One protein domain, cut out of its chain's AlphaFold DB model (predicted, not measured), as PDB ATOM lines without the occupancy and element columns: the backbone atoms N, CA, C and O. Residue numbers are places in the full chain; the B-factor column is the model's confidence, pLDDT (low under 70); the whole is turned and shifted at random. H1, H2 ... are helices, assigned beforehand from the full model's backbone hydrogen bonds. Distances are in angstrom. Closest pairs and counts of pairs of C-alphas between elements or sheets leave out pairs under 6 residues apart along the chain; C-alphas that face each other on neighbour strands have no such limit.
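What this domain is: This is residues 31 to 63 and 74 to 104 of the 146 residues of an uncharacterized protein of viral metagenome (UniProt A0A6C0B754). Two helices cross near their middles as an X, H1 over H2, while the unnamed stretches 31 to 44 and 94 to 104 loop out together on one side of the cross. Residues 58 to 63 and 74 to 81, of which 77 to 81 belong to H2, stick out beside the cut. The printed part has 64 residues, with H1 then H2 and no named strand; the class is all helix, though the helices hold 29 residues, under half. It is flat, 34 by 28 by 13 A, and only just loose, close to compact, with a radius of gyration of the C-alphas of 13.1 A.

How they stand to each other: H1, residues 45 to 56, and H2, residues 77 to 93, touch, the closest C-alphas being those of Ala 49 and Ala 86, 4.4 A apart. Their lines are about perpendicular, at 86 degrees. In H1 and H2 every O i to N i+4 pair is within hydrogen-bond range.

Where its parts are: H1 is 16.1 A long from C-alpha 45 at (1.353, -29.471, -7.421); H2 is 23.9 A long, ending at C-alpha 93 at (13.553, -30.922, -13.310).

The domain as a whole: Residues 64 to 73 are not printed, and C-alphas 63 and 74 are 23.8 A apart across the cut. Residues 39 and 57 to 63 have pLDDT under 70.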
ATOM      1  N   LYS A  31      15.779 -23.921 -15.834       84.06
ATOM      2  CA  LYS A  31      14.456 -23.908 -15.175       84.06
ATOM      3  C   LYS A  31      13.269 -24.036 -16.144       84.06
ATOM      4  O   LYS A  31      12.144 -23.731 -15.740       84.06
ATOM      5  N   ALA A  32      13.487 -24.535 -17.362       83.50
ATOM      6  CA  ALA A  32      12.432 -24.777 -18.339       83.50
ATOM      7  C   ALA A  32      11.281 -25.622 -17.773       83.50
ATOM      8  O   ALA A  32      11.516 -26.573 -17.025       83.50
ATOM      9  N   MET A  33      10.048 -25.295 -18.159       86.62
ATOM     10  CA  MET A  33       8.840 -26.070 -17.852       86.62
ATOM     11  C   MET A  33       8.238 -26.603 -19.159       86.62
ATOM     12  O   MET A  33       7.388 -25.923 -19.737       86.62
ATOM     13  N   PRO A  34       8.679 -27.781 -19.643       86.31
ATOM     14  CA  PRO A  34       8.026 -28.435 -20.767       86.31
ATOM     15  C   PRO A  34       6.565 -28.755 -20.440       86.31
ATOM     16  O   PRO A  34       6.168 -28.866 -19.276       86.31
ATOM     17  N   GLN A  35       5.768 -28.938 -21.481       83.62
ATOM     18  CA  GLN A  35       4.389 -29.377 -21.390       83.62
ATOM     19  C   GLN A  35       4.300 -30.713 -20.645       83.62
ATOM     20  O   GLN A  35       5.055 -31.650 -20.907       83.62
ATOM     21  N   LYS A  36       3.354 -30.788 -19.705       81.88
ATOM     22  CA  LYS A  36       3.049 -32.023 -18.983       81.88
ATOM     23  C   LYS A  36       2.234 -32.967 -19.868       81.88
ATOM     24  O   LYS A  36       1.395 -32.515 -20.643       81.88
ATOM     25  N   ASP A  37       2.477 -34.264 -19.712       80.00
ATOM     26  CA  ASP A  37       1.722 -35.322 -20.388       80.00
ATOM     27  C   ASP A  37       0.227 -35.329 -19.993       80.00
ATOM     28  O   ASP A  37      -0.157 -34.807 -18.944       80.00
ATOM     29  N   LEU A  38      -0.610 -35.975 -20.810       71.75
ATOM     30  CA  LEU A  38      -2.059 -36.127 -20.642       71.75
ATOM     31  C   LEU A  38      -2.445 -36.867 -19.353       71.75
ATOM     32  O   LEU A  38      -3.514 -36.624 -18.803       71.75
ATOM     33  N   THR A  39      -1.580 -37.746 -18.837       68.88
ATOM     34  CA  THR A  39      -1.795 -38.401 -17.534       68.88
ATOM     35  C   THR A  39      -1.483 -37.485 -16.350       68.88
ATOM     36  O   THR A  39      -1.538 -37.929 -15.202       68.88
ATOM     37  N   SER A  40      -1.123 -36.218 -16.588       71.25
ATOM     38  CA  SER A  40      -1.077 -35.225 -15.524       71.25
ATOM     39  C   SER A  40      -2.494 -34.937 -15.046       71.25
ATOM     40  O   SER A  40      -3.382 -34.610 -15.821       71.25
ATOM     41  N   ASP A  41      -2.658 -34.921 -13.731       75.69
ATOM     42  CA  ASP A  41      -3.856 -34.496 -12.995       75.69
ATOM     43  C   ASP A  41      -4.291 -33.029 -13.227       75.69
ATOM     44  O   ASP A  41      -5.115 -32.506 -12.481       75.69
ATOM     45  N   GLY A  42      -3.704 -32.321 -14.202       74.19
ATOM     46  CA  GLY A  42      -3.921 -30.891 -14.438       74.19
ATOM     47  C   GLY A  42      -3.532 -29.985 -13.261       74.19
ATOM     48  O   GLY A  42      -3.655 -28.766 -13.363       74.19
ATOM     49  N   ALA A  43      -3.030 -30.539 -12.154       83.44
ATOM     50  CA  ALA A  43      -2.828 -29.798 -10.924       83.44
ATOM     51  C   ALA A  43      -1.542 -28.964 -10.966       83.44
ATOM     52  O   ALA A  43      -0.573 -29.256 -11.678       83.44
ATOM     53  N   SER A  44      -1.501 -27.929 -10.129       85.81
ATOM     54  CA  SER A  44      -0.335 -27.059  -9.949       85.81
ATOM     55  C   SER A  44       0.719 -27.643  -9.001       85.81
ATOM     56  O   SER A  44       1.764 -27.029  -8.811       85.81
ATOM     57  N   SER A  45       0.495 -28.837  -8.437       86.31
ATOM     58  CA  SER A  45       1.353 -29.471  -7.421       86.31
ATOM     59  C   SER A  45       2.827 -29.548  -7.840       86.31
ATOM     60  O   SER A  45       3.715 -29.176  -7.074       86.31
ATOM     61  N   PHE A  46       3.090 -29.950  -9.083       85.56
ATOM     62  CA  PHE A  46       4.434 -30.004  -9.659       85.56
ATOM     63  C   PHE A  46       5.076 -28.614  -9.803       85.56
ATOM     64  O   PHE A  46       6.237 -28.417  -9.443       85.56
ATOM     65  N   ALA A  47       4.314 -27.629 -10.285       86.31
ATOM     66  CA  ALA A  47       4.811 -26.266 -10.451       86.31
ATOM     67  C   ALA A  47       5.101 -25.601  -9.095       86.31
ATOM     68  O   ALA A  47       6.132 -24.949  -8.928       86.31
ATOM     69  N   MET A  48       4.236 -25.840  -8.108       89.12
ATOM     70  CA  MET A  48       4.409 -25.385  -6.731       89.12
ATOM     71  C   MET A  48       5.618 -26.035  -6.063       89.12
ATOM     72  O   MET A  48       6.391 -25.339  -5.415       89.12
ATOM     73  N   ALA A  49       5.842 -27.333  -6.274       88.56
ATOM     74  CA  ALA A  49       7.023 -28.036  -5.775       88.56
ATOM     75  C   ALA A  49       8.328 -27.436  -6.327       88.56
ATOM     76  O   ALA A  49       9.269 -27.194  -5.572       88.56
ATOM     77  N   ARG A  50       8.366 -27.118  -7.630       87.81
ATOM     78  CA  ARG A  50       9.510 -26.430  -8.256       87.81
ATOM     79  C   ARG A  50       9.723 -25.038  -7.681       87.81
ATOM     80  O   ARG A  50      10.857 -24.683  -7.368       87.81
ATOM     81  N   ARG A  51       8.642 -24.271  -7.524       88.19
ATOM     82  CA  ARG A  51       8.681 -22.930  -6.935       88.19
ATOM     83  C   ARG A  51       9.223 -22.974  -5.507       88.19
ATOM     84  O   ARG A  51      10.194 -22.285  -5.208       88.19
ATOM     85  N   GLN A  52       8.672 -23.854  -4.673       87.94
ATOM     86  CA  GLN A  52       9.110 -24.060  -3.297       87.94
ATOM     87  C   GLN A  52      10.594 -24.432  -3.234       87.94
ATOM     88  O   GLN A  52      11.324 -23.894  -2.406       87.94
ATOM     89  N   TYR A  53      11.070 -25.310  -4.119       86.50
ATOM     90  CA  TYR A  53      12.493 -25.630  -4.186       86.50
ATOM     91  C   TYR A  53      13.336 -24.400  -4.527       86.50
ATOM     92  O   TYR A  53      14.314 -24.126  -3.841       86.50
ATOM     93  N   THR A  54      12.950 -23.618  -5.539       83.38
ATOM     94  CA  THR A  54      13.712 -22.419  -5.920       83.38
ATOM     95  C   THR A  54      13.714 -21.321  -4.858       83.38
ATOM     96  O   THR A  54      14.690 -20.582  -4.776       83.38
ATOM     97  N   GLU A  55      12.653 -21.210  -4.056       82.19
ATOM     98  CA  GLU A  55      12.542 -20.227  -2.970       82.19
ATOM     99  C   GLU A  55      13.310 -20.666  -1.712       82.19
ATOM    100  O   GLU A  55      13.919 -19.840  -1.038       82.19
ATOM    101  N   VAL A  56      13.305 -21.966  -1.395       73.75
ATOM    102  CA  VAL A  56      13.868 -22.504  -0.141       73.75
ATOM    103  C   VAL A  56      15.316 -22.975  -0.290       73.75
ATOM    104  O   VAL A  56      16.058 -22.979   0.691       73.75
ATOM    105  N   TYR A  57      15.743 -23.363  -1.494       68.81
ATOM    106  CA  TYR A  57      17.120 -23.761  -1.797       68.81
ATOM    107  C   TYR A  57      17.819 -22.694  -2.656       68.81
ATOM    108  O   TYR A  57      17.997 -22.889  -3.864       68.81
ATOM    109  N   PRO A  58      18.269 -21.563  -2.076       62.84
ATOM    110  CA  PRO A  58      19.236 -20.725  -2.761       62.84
ATOM    111  C   PRO A  58      20.537 -21.522  -2.941       62.84
ATOM    112  O   PRO A  58      21.088 -22.082  -1.996       62.84
ATOM    113  N   VAL A  59      21.041 -21.555  -4.177       58.59
ATOM    114  CA  VAL A  59      22.318 -22.188  -4.579       58.59
ATOM    115  C   VAL A  59      23.537 -21.495  -3.936       58.59
ATOM    116  O   VAL A  59      24.666 -21.963  -4.047       58.59
ATOM    117  N   ILE A  60      23.317 -20.386  -3.229       53.22
ATOM    118  CA  ILE A  60      24.363 -19.547  -2.659       53.22
ATOM    119  C   ILE A  60      24.800 -20.145  -1.315       53.22
ATOM    120  O   ILE A  60      24.147 -19.977  -0.289       53.22
ATOM    121  N   ASP A  61      25.895 -20.897  -1.384       55.59
ATOM    122  CA  ASP A  61      26.749 -21.343  -0.285       55.59
ATOM    123  C   ASP A  61      26.031 -22.017   0.904       55.59
ATOM    124  O   ASP A  61      25.702 -21.427   1.940       55.59
ATOM    125  N   GLN A  62      25.826 -23.334   0.777       57.69
ATOM    126  CA  GLN A  62      25.226 -24.172   1.821       57.69
ATOM    127  C   GLN A  62      26.000 -24.137   3.151       57.69
ATOM    128  O   GLN A  62      25.451 -24.550   4.173       57.69
ATOM    129  N   SER A  63      27.258 -23.680   3.167       58.84
ATOM    130  CA  SER A  63      28.059 -23.580   4.390       58.84
ATOM    131  C   SER A  63      27.590 -22.442   5.313       58.84
ATOM    132  O   SER A  63      27.634 -22.580   6.538       58.84
ATOM    133  N   ASN A  74       7.242 -28.557  12.394       81.06
ATOM    134  CA  ASN A  74       6.461 -29.772  12.139       81.06
ATOM    135  C   ASN A  74       7.329 -30.830  11.412       81.06
ATOM    136  O   ASN A  74       8.040 -30.520  10.445       81.06
ATOM    137  N   ARG A  75       7.314 -32.060  11.942       82.88
ATOM    138  CA  ARG A  75       8.052 -33.245  11.464       82.88
ATOM    139  C   ARG A  75       7.134 -34.455  11.273       82.88
ATOM    140  O   ARG A  75       7.616 -35.586  11.231       82.88
ATOM    141  N   ASP A  76       5.829 -34.227  11.175       90.81
ATOM    142  CA  ASP A  76       4.888 -35.256  10.751       90.81
ATOM    143  C   ASP A  76       5.284 -35.861   9.390       90.81
ATOM    144  O   ASP A  76       5.983 -35.260   8.564       90.81
ATOM    145  N   ALA A  77       4.855 -37.103   9.162       89.12
ATOM    146  CA  ALA A  77       5.224 -37.844   7.959       89.12
ATOM    147  C   ALA A  77       4.801 -37.099   6.679       89.12
ATOM    148  O   ALA A  77       5.553 -37.061   5.704       89.12
ATOM    149  N   SER A  78       3.640 -36.442   6.701       90.00
ATOM    150  CA  SER A  78       3.103 -35.628   5.606       90.00
ATOM    151  C   SER A  78       4.009 -34.444   5.254       90.00
ATOM    152  O   SER A  78       4.341 -34.279   4.077       90.00
ATOM    153  N   SER A  79       4.474 -33.646   6.225       88.31
ATOM    154  CA  SER A  79       5.363 -32.510   5.930       88.31
ATOM    155  C   SER A  79       6.744 -32.954   5.455       88.31
ATOM    156  O   SER A  79       7.345 -32.295   4.599       88.31
ATOM    157  N   VAL A  80       7.257 -34.079   5.964       87.56
ATOM    158  CA  VAL A  80       8.530 -34.651   5.508       87.56
ATOM    159  C   VAL A  80       8.410 -35.127   4.065       87.56
ATOM    160  O   VAL A  80       9.264 -34.790   3.242       87.56
ATOM    161  N   VAL A  81       7.342 -35.858   3.735       90.19
ATOM    162  CA  VAL A  81       7.078 -36.337   2.373       90.19
ATOM    163  C   VAL A  81       6.877 -35.167   1.412       90.19
ATOM    164  O   VAL A  81       7.489 -35.161   0.347       90.19
ATOM    165  N   ALA A  82       6.101 -34.146   1.789       88.44
ATOM    166  CA  ALA A  82       5.891 -32.960   0.959       88.44
ATOM    167  C   ALA A  82       7.211 -32.232   0.653       88.44
ATOM    168  O   ALA A  82       7.491 -31.886  -0.496       88.44
ATOM    169  N   ARG A  83       8.070 -32.067   1.666       86.62
ATOM    170  CA  ARG A  83       9.379 -31.421   1.511       86.62
ATOM    171  C   ARG A  83      10.328 -32.241   0.643       86.62
ATOM    172  O   ARG A  83      10.971 -31.682  -0.237       86.62
ATOM    173  N   ARG A  84      10.401 -33.558   0.868       88.62
ATOM    174  CA  ARG A  84      11.209 -34.469   0.041       88.62
ATOM    175  C   ARG A  84      10.739 -34.452  -1.409       88.62
ATOM    176  O   ARG A  84      11.563 -34.291  -2.296       88.62
ATOM    177  N   ARG A  85       9.426 -34.499  -1.646       89.75
ATOM    178  CA  ARG A  85       8.844 -34.366  -2.989       89.75
ATOM    179  C   ARG A  85       9.297 -33.075  -3.672       89.75
ATOM    180  O   ARG A  85       9.700 -33.129  -4.827       89.75
ATOM    181  N   ALA A  86       9.259 -31.936  -2.977       88.75
ATOM    182  CA  ALA A  86       9.720 -30.667  -3.538       88.75
ATOM    183  C   ALA A  86      11.213 -30.691  -3.909       88.75
ATOM    184  O   ALA A  86      11.586 -30.174  -4.960       88.75
ATOM    185  N   VAL A  87      12.051 -31.335  -3.090       87.19
ATOM    186  CA  VAL A  87      13.487 -31.512  -3.368       87.19
ATOM    187  C   VAL A  87      13.723 -32.370  -4.604       87.19
ATOM    188  O   VAL A  87      14.412 -31.918  -5.513       87.19
ATOM    189  N   GLU A  88      13.116 -33.553  -4.679       86.62
ATOM    190  CA  GLU A  88      13.278 -34.456  -5.827       86.62
ATOM    191  C   GLU A  88      12.816 -33.798  -7.133       86.62
ATOM    192  O   GLU A  88      13.516 -33.821  -8.147       86.62
ATOM    193  N   VAL A  89      11.662 -33.124  -7.091       88.19
ATOM    194  CA  VAL A  89      11.145 -32.365  -8.232       88.19
ATOM    195  C   VAL A  89      12.109 -31.242  -8.622       88.19
ATOM    196  O   VAL A  89      12.390 -31.063  -9.803       88.19
ATOM    197  N   GLY A  90      12.647 -30.483  -7.670       84.06
ATOM    198  CA  GLY A  90      13.597 -29.410  -7.957       84.06
ATOM    199  C   GLY A  90      14.905 -29.905  -8.579       84.06
ATOM    200  O   GLY A  90      15.316 -29.405  -9.627       84.06
ATOM    201  N   VAL A  91      15.532 -30.914  -7.971       82.38
ATOM    202  CA  VAL A  91      16.815 -31.481  -8.421       82.38
ATOM    203  C   VAL A  91      16.690 -32.091  -9.816       82.38
ATOM    204  O   VAL A  91      17.521 -31.814 -10.680       82.38
ATOM    205  N   GLY A  92      15.638 -32.873 -10.062       80.44
ATOM    206  CA  GLY A  92      15.475 -33.591 -11.326       80.44
ATOM    207  C   GLY A  92      14.998 -32.735 -12.501       80.44
ATOM    208  O   GLY A  92      15.193 -33.126 -13.647       80.44
ATOM    209  N   THR A  93      14.360 -31.581 -12.258       84.62
ATOM    210  CA  THR A  93      13.553 -30.922 -13.310       84.62
ATOM    211  C   THR A  93      13.973 -29.498 -13.665       84.62
ATOM    212  O   THR A  93      13.487 -28.950 -14.655       84.62
ATOM    213  N   LEU A  94      14.899 -28.885 -12.920       85.12
ATOM    214  CA  LEU A  94      15.361 -27.514 -13.193       85.12
ATOM    215  C   LEU A  94      16.412 -27.406 -14.309       85.12
ATOM    216  O   LEU A  94      16.898 -26.305 -14.570       85.12
ATOM    217  N   ASN A  95      16.723 -28.514 -14.989       83.06
ATOM    218  CA  ASN A  95      17.592 -28.572 -16.164       83.06
ATOM    219  C   ASN A  95      18.910 -27.786 -16.006       83.06
ATOM    220  O   ASN A  95      19.223 -26.891 -16.792       83.06
ATOM    221  N   ALA A  96      19.681 -28.100 -14.961       81.56
ATOM    222  CA  ALA A  96      20.919 -27.383 -14.638       81.56
ATOM    223  C   ALA A  96      21.943 -27.392 -15.791       81.56
ATOM    224  O   ALA A  96      22.639 -26.402 -16.008       81.56
ATOM    225  N   ASN A  97      21.976 -28.479 -16.567       83.88
ATOM    226  CA  ASN A  97      22.924 -28.688 -17.662       83.88
ATOM    227  C   ASN A  97      22.417 -28.189 -19.025       83.88
ATOM    228  O   ASN A  97      23.095 -28.403 -20.027       83.88
ATOM    229  N   LYS A  98      21.241 -27.540 -19.084       83.81
ATOM    230  CA  LYS A  98      20.617 -27.045 -20.328       83.81
ATOM    231  C   LYS A  98      20.457 -28.123 -21.411       83.81
ATOM    232  O   LYS A  98      20.546 -27.849 -22.607       83.81
ATOM    233  N   LEU A  99      20.239 -29.365 -20.990       87.06
ATOM    234  CA  LEU A  99      19.991 -30.477 -21.901       87.06
ATOM    235  C   LEU A  99      18.529 -30.445 -22.366       87.06
ATOM    236  O   LEU A  99      17.689 -29.852 -21.688       87.06
ATOM    237  N   PRO A 100      18.179 -31.065 -23.501       85.75
ATOM    238  CA  PRO A 100      16.782 -31.227 -23.882       85.75
ATOM    239  C   PRO A 100      16.016 -31.989 -22.793       85.75
ATOM    240  O   PRO A 100      16.345 -33.129 -22.469       85.75
ATOM    241  N   THR A 101      15.000 -31.355 -22.211       86.44
ATOM    242  CA  THR A 101      14.136 -31.949 -21.185       86.44
ATOM    243  C   THR A 101      12.708 -32.052 -21.697       86.44
ATOM    244  O   THR A 101      12.185 -31.105 -22.286       86.44
ATOM    245  N   SER A 102      12.082 -33.208 -21.474       85.56
ATOM    246  CA  SER A 102      10.682 -33.492 -21.795       85.56
ATOM    247  C   SER A 102       9.984 -34.039 -20.559       85.56
ATOM    248  O   SER A 102      10.575 -34.808 -19.801       85.56
ATOM    249  N   MET A 103       8.727 -33.647 -20.367       83.44
ATOM    250  CA  MET A 103       7.835 -34.243 -19.367       83.44
ATOM    251  C   MET A 103       6.751 -35.116 -20.006       83.44
ATOM    252  O   MET A 103       5.850 -35.584 -19.311       83.44
ATOM    253  N   MET A 104       6.837 -35.317 -21.321       79.81
ATOM    254  CA  MET A 104       5.963 -36.194 -22.083       79.81
ATOM    255  C   MET A 104       6.591 -37.584 -22.188       79.81
ATOM    256  O   MET A 104       7.817 -37.717 -22.248       79.81
TER     257      MET A 104